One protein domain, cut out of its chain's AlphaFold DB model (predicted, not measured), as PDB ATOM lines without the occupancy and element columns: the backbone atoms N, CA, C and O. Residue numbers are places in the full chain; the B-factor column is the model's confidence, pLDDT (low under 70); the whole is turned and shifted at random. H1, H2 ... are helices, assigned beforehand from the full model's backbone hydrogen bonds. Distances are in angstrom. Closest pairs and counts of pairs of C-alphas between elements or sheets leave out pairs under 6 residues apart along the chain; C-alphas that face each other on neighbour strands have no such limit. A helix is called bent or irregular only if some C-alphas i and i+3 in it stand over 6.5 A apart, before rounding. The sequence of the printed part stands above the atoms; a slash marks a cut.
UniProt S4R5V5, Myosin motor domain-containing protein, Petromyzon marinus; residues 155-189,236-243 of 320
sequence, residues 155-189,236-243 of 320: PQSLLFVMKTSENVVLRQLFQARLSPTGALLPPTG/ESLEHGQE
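Overview. This is residues 155 to 189 and 236 to 243 of the 320 residues of the protein "Myosin motor domain-containing protein" of Petromyzon marinus (UniProt S4R5V5). A splayed helical hairpin, H1 and H2, runs on beyond H2 into a loop, residues 176 to 189, that folds back on itself near Pro 180. Across a cut, a separate short piece with the small helix H3 is near H1. The printed part has 43 residues with three named helices, H1, H2 and H3 in that order along the chain, and no named strand; the class is all helix, though under half of the residues, 21 of 43, are in named elements. It is only just compact, close to loose, with a radius of gyration of the C-alphas of 10.5 A, and its C-alphas span 28 by 19 by 17 A.

Arrangement. The longest helix, H1, residues 156 to 164, touches H2, residues 168 to 175. Their closest C-alphas, those of Lys 163 and Arg 171, are 4.7 A apart. Their lines stand at a steep tilt of 45 degrees and they run opposite ways, forming a helical hairpin. After H2, residues 177 to 178 pair antiparallel with residues 184 to 185, a pairing too short for named strands. H3, residues 236 to 239, touches no helix, but H1 and H3 are near each other, with 5 pairs of C-alphas within 10 A and no pair within 8 A. H2 and H3 are apart. In H1 and H2, every O i to N i+4 pair is within hydrogen-bond range; H3 is too short for such a pair, and its one O i to N i+3 pair is within range.

Along the chain. H1 begins with C-alpha 156 at (130.707, 110.292, 83.393) and measures 12.1 A from first to last C-alpha. H2, residues 168 to 175, measures 10.6 A and ends with C-alpha 175 at (124.495, 101.840, 91.634). H3, residues 236 to 239, measures 5.4 A and ends with C-alpha 239 at (134.434, 101.219, 84.180). No helix is bent or irregular.

Size, cuts and confidence. The two C-alphas farthest apart, those of Glu 166 and Thr 181, are 29.2 A from each other. The link from H1 to H2 is tight, with 3 residues between them. Residues 190 to 235 are not printed, and C-alphas 189 and 236 are 14.8 A apart across the cut; the link from H2 to H3 crosses it. Residues 176 to 189 are a long stretch with no named element. The mean pLDDT of the printed part is 77.0; residues 186 to 189 and 236 to 242 are under 70, and H3 has a mean of 45.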
ATOM      1  N   PRO A 155     126.892 111.466  80.591       86.31
ATOM      2  CA  PRO A 155     128.279 111.843  80.842       86.31
ATOM      3  C   PRO A 155     128.804 111.276  82.168       86.31
ATOM      4  O   PRO A 155     128.097 111.276  83.180       86.31
ATOM      5  N   GLN A 156     130.079 110.880  82.200       85.81
ATOM      6  CA  GLN A 156     130.707 110.292  83.393       85.81
ATOM      7  C   GLN A 156     130.685 111.225  84.614       85.81
ATOM      8  O   GLN A 156     130.543 110.769  85.748       85.81
ATOM      9  N   SER A 157     130.756 112.540  84.397       89.50
ATOM     10  CA  SER A 157     130.613 113.536  85.465       89.50
ATOM     11  C   SER A 157     129.230 113.492  86.118       89.50
ATOM     12  O   SER A 157     129.129 113.558  87.341       89.50
ATOM     13  N   LEU A 158     128.168 113.326  85.325       89.94
ATOM     14  CA  LEU A 158     126.807 113.203  85.835       89.94
ATOM     15  C   LEU A 158     126.633 111.878  86.581       89.94
ATOM     16  O   LEU A 158     126.130 111.875  87.701       89.94
ATOM     17  N   LEU A 159     127.112 110.768  86.012       87.62
ATOM     18  CA  LEU A 159     127.077 109.462  86.677       87.62
ATOM     19  C   LEU A 159     127.794 109.493  88.029       87.62
ATOM     20  O   LEU A 159     127.266 108.959  89.004       87.62
ATOM     21  N   PHE A 160     128.953 110.149  88.115       86.94
ATOM     22  CA  PHE A 160     129.669 110.326  89.375       86.94
ATOM     23  C   PHE A 160     128.812 111.065  90.409       86.94
ATOM     24  O   PHE A 160     128.666 110.588  91.534       86.94
ATOM     25  N   VAL A 161     128.213 112.200  90.034       92.00
ATOM     26  CA  VAL A 161     127.362 112.993  90.936       92.00
ATOM     27  C   VAL A 161     126.159 112.176  91.413       92.00
ATOM     28  O   VAL A 161     125.860 112.162  92.605       92.00
ATOM     29  N   MET A 162     125.506 111.428  90.521       90.00
ATOM     30  CA  MET A 162     124.349 110.608  90.891       90.00
ATOM     31  C   MET A 162     124.744 109.432  91.802       90.00
ATOM     32  O   MET A 162     124.081 109.184  92.809       90.00
ATOM     33  N   LYS A 163     125.869 108.759  91.520       86.75
ATOM     34  CA  LYS A 163     126.407 107.652  92.338       86.75
ATOM     35  C   LYS A 163     126.941 108.094  93.705       86.75
ATOM     36  O   LYS A 163     127.048 107.261  94.603       86.75
ATOM     37  N   THR A 164     127.287 109.371  93.868       88.62
ATOM     38  CA  THR A 164     127.814 109.945  95.122       88.62
ATOM     39  C   THR A 164     126.810 110.836  95.851       88.62
ATOM     40  O   THR A 164     127.142 111.395  96.894       88.62
ATOM     41  N   SER A 165     125.575 110.928  95.351       93.94
ATOM     42  CA  SER A 165     124.517 111.744  95.943       93.94
ATOM     43  C   SER A 165     124.266 111.394  97.414       93.94
ATOM     44  O   SER A 165     124.250 110.223  97.809       93.94
ATOM     45  N   GLU A 166     124.008 112.418  98.226       92.19
ATOM     46  CA  GLU A 166     123.536 112.261  99.607       92.19
ATOM     47  C   GLU A 166     122.110 111.691  99.661       92.19
ATOM     48  O   GLU A 166     121.713 111.074 100.652       92.19
ATOM     49  N   ASN A 167     121.340 111.843  98.575       93.88
ATOM     50  CA  ASN A 167     120.036 111.214  98.454       93.88
ATOM     51  C   ASN A 167     120.214 109.700  98.271       93.88
ATOM     52  O   ASN A 167     120.640 109.220  97.218       93.88
ATOM     53  N   VAL A 168     119.839 108.951  99.309       91.12
ATOM     54  CA  VAL A 168     119.966 107.488  99.369       91.12
ATOM     55  C   VAL A 168     119.288 106.803  98.180       91.12
ATOM     56  O   VAL A 168     119.843 105.845  97.646       91.12
ATOM     57  N   VAL A 169     118.132 107.309  97.734       90.50
ATOM     58  CA  VAL A 169     117.382 106.743  96.603       90.50
ATOM     59  C   VAL A 169     118.150 106.938  95.300       90.50
ATOM     60  O   VAL A 169     118.350 105.972  94.570       90.50
ATOM     61  N   LEU A 170     118.639 108.153  95.026       89.19
ATOM     62  CA  LEU A 170     119.432 108.426  93.820       89.19
ATOM     63  C   LEU A 170     120.702 107.579  93.792       89.19
ATOM     64  O   LEU A 170     120.988 106.918  92.796       89.19
ATOM     65  N   ARG A 171     121.422 107.531  94.914       88.12
ATOM     66  CA  ARG A 171     122.631 106.720  95.035       88.12
ATOM     67  C   ARG A 171     122.357 105.243  94.754       88.12
ATOM     68  O   ARG A 171     123.114 104.620  94.019       88.12
ATOM     69  N   GLN A 172     121.277 104.690  95.305       85.38
ATOM     70  CA  GLN A 172     120.910 103.290  95.094       85.38
ATOM     71  C   GLN A 172     120.498 103.008  93.640       85.38
ATOM     72  O   GLN A 172     120.949 102.017  93.068       85.38
ATOM     73  N   LEU A 173     119.689 103.879  93.026       86.50
ATOM     74  CA  LEU A 173     119.242 103.721  91.636       86.50
ATOM     75  C   LEU A 173     120.418 103.720  90.649       86.50
ATOM     76  O   LEU A 173     120.452 102.893  89.746       86.50
ATOM     77  N   PHE A 174     121.407 104.595  90.848       86.12
ATOM     78  CA  PHE A 174     122.562 104.722  89.949       86.12
ATOM     79  C   PHE A 174     123.707 103.739  90.250       86.12
ATOM     80  O   PHE A 174     124.685 103.679  89.500       86.12
ATOM     81  N   GLN A 175     123.603 102.966  91.333       82.75
ATOM     82  CA  GLN A 175     124.495 101.840  91.634       82.75
ATOM     83  C   GLN A 175     123.947 100.498  91.127       82.75
ATOM     84  O   GLN A 175     124.712  99.540  91.005       82.75
ATOM     85  N   ALA A 176     122.648 100.413  90.818       80.56
ATOM     86  CA  ALA A 176     122.067  99.241  90.177       80.56
ATOM     87  C   ALA A 176     122.676  99.036  88.780       80.56
ATOM     88  O   ALA A 176     122.951  99.994  88.055       80.56
ATOM     89  N   ARG A 177     122.901  97.776  88.396       78.75
ATOM     90  CA  ARG A 177     123.397  97.432  87.055       78.75
ATOM     91  C   ARG A 177     122.215  97.093  86.163       78.75
ATOM     92  O   ARG A 177     121.281  96.442  86.615       78.75
ATOM     93  N   LEU A 178     122.263  97.490  84.899       81.69
ATOM     94  CA  LEU A 178     121.308  97.009  83.907       81.69
ATOM     95  C   LEU A 178     121.750  95.632  83.405       81.69
ATOM     96  O   LEU A 178     122.939  95.390  83.181       81.69
ATOM     97  N   SER A 179     120.795  94.723  83.241       85.62
ATOM     98  CA  SER A 179     120.992  93.495  82.487       85.62
ATOM     99  C   SER A 179     121.199  93.838  81.007       85.62
ATOM    100  O   SER A 179     120.796  94.911  80.551       85.62
ATOM    101  N   PRO A 180     121.729  92.906  80.204       84.94
ATOM    102  CA  PRO A 180     121.803  93.102  78.759       84.94
ATOM    103  C   PRO A 180     120.436  93.283  78.069       84.94
ATOM    104  O   PRO A 180     120.374  93.768  76.944       84.94
ATOM    105  N   THR A 181     119.340  92.902  78.737       85.44
ATOM    106  CA  THR A 181     117.953  93.102  78.281       85.44
ATOM    107  C   THR A 181     117.325  94.406  78.789       85.44
ATOM    108  O   THR A 181     116.155  94.656  78.512       85.44
ATOM    109  N   GLY A 182     118.077  95.234  79.526       81.88
ATOM    110  CA  GLY A 182     117.613  96.513  80.073       81.88
ATOM    111  C   GLY A 182     116.881  96.413  81.419       81.88
ATOM    112  O   GLY A 182     116.348  97.407  81.902       81.88
ATOM    113  N   ALA A 183     116.850  95.239  82.058       82.62
ATOM    114  CA  ALA A 183     116.243  95.075  83.379       82.62
ATOM    115  C   ALA A 183     117.207  95.531  84.483       82.62
ATOM    116  O   ALA A 183     118.387  95.184  84.466       82.62
ATOM    117  N   LEU A 184     116.717  96.267  85.481       81.12
ATOM    118  CA  LEU A 184     117.531  96.627  86.644       81.12
ATOM    119  C   LEU A 184     117.827  95.378  87.477       81.12
ATOM    120  O   LEU A 184     116.929  94.762  88.052       81.12
ATOM    121  N   LEU A 185     119.102  95.014  87.553       76.94
ATOM    122  CA  LEU A 185     119.585  93.957  88.420       76.94
ATOM    123  C   LEU A 185     119.742  94.506  89.843       76.94
ATOM    124  O   LEU A 185     120.269  95.613  90.025       76.94
ATOM    125  N   PRO A 186     119.325  93.743  90.869       63.56
ATOM    126  CA  PRO A 186     119.571  94.130  92.246       63.56
ATOM    127  C   PRO A 186     121.085  94.268  92.482       63.56
ATOM    128  O   PRO A 186     121.863  93.471  91.948       63.56
ATOM    129  N   PRO A 187     121.529  95.261  93.272       61.88
ATOM    130  CA  PRO A 187     122.945  95.457  93.546       61.88
ATOM    131  C   PRO A 187     123.532  94.204  94.210       61.88
ATOM    132  O   PRO A 187     123.138  93.804  95.307       61.88
ATOM    133  N   THR A 188     124.482  93.566  93.528       55.56
ATOM    134  CA  THR A 188     125.254  92.434  94.047       55.56
ATOM    135  C   THR A 188     126.305  92.965  95.020       55.56
ATOM    136  O   THR A 188     127.454  93.176  94.646       55.56
ATOM    137  N   GLY A 189     125.906  93.257  96.257       49.88
ATOM    138  CA  GLY A 189     126.828  93.703  97.304       49.88
ATOM    139  C   GLY A 189     126.147  94.559  98.365       49.88
ATOM    140  O   GLY A 189     125.632  95.629  98.068       49.88
ATOM    141  N   GLU A 236     137.452 101.495  89.197       42.25
ATOM    142  CA  GLU A 236     137.021 100.159  88.750       42.25
ATOM    143  C   GLU A 236     135.494  99.977  88.849       42.25
ATOM    144  O   GLU A 236     134.883  99.367  87.971       42.25
ATOM    145  N   SER A 237     134.848 100.590  89.854       45.34
ATOM    146  CA  SER A 237     133.377 100.628  89.986       45.34
ATOM    147  C   SER A 237     132.677 101.487  88.917       45.34
ATOM    148  O   SER A 237     131.453 101.405  88.754       45.34
ATOM    149  N   LEU A 238     133.421 102.340  88.207       47.09
ATOM    150  CA  LEU A 238     132.902 103.173  87.121       47.09
ATOM    151  C   LEU A 238     133.035 102.500  85.744       47.09
ATOM    152  O   LEU A 238     132.214 102.799  84.883       47.09
ATOM    153  N   GLU A 239     133.981 101.574  85.540       45.03
ATOM    154  CA  GLU A 239     134.434 101.219  84.180       45.03
ATOM    155  C   GLU A 239     133.936  99.898  83.555       45.03
ATOM    156  O   GLU A 239     134.097  99.727  82.355       45.03
ATOM    157  N   HIS A 240     133.303  98.957  84.265       43.28
ATOM    158  CA  HIS A 240     133.134  97.593  83.702       43.28
ATOM    159  C   HIS A 240     131.707  97.161  83.319       43.28
ATOM    160  O   HIS A 240     131.372  95.975  83.361       43.28
ATOM    161  N   GLY A 241     130.835  98.094  82.934       47.19
ATOM    162  CA  GLY A 241     129.604  97.763  82.208       47.19
ATOM    163  C   GLY A 241     129.832  97.956  80.715       47.19
ATOM    164  O   GLY A 241     130.026  99.087  80.298       47.19
ATOM    165  N   GLN A 242     129.822  96.882  79.924       54.09
ATOM    166  CA  GLN A 242     129.859  96.979  78.464       54.09
ATOM    167  C   GLN A 242     128.747  97.942  78.022       54.09
ATOM    168  O   GLN A 242     127.573  97.685  78.289       54.09
ATOM    169  N   GLU A 243     129.114  99.088  77.446       73.12
ATOM    170  CA  GLU A 243     128.160 100.134  77.086       73.12
ATOM    171  C   GLU A 243     127.305  99.653  75.906       73.12
ATOM    172  O   GLU A 243     127.718  99.695  74.747       73.12
TER     173      GLU A 243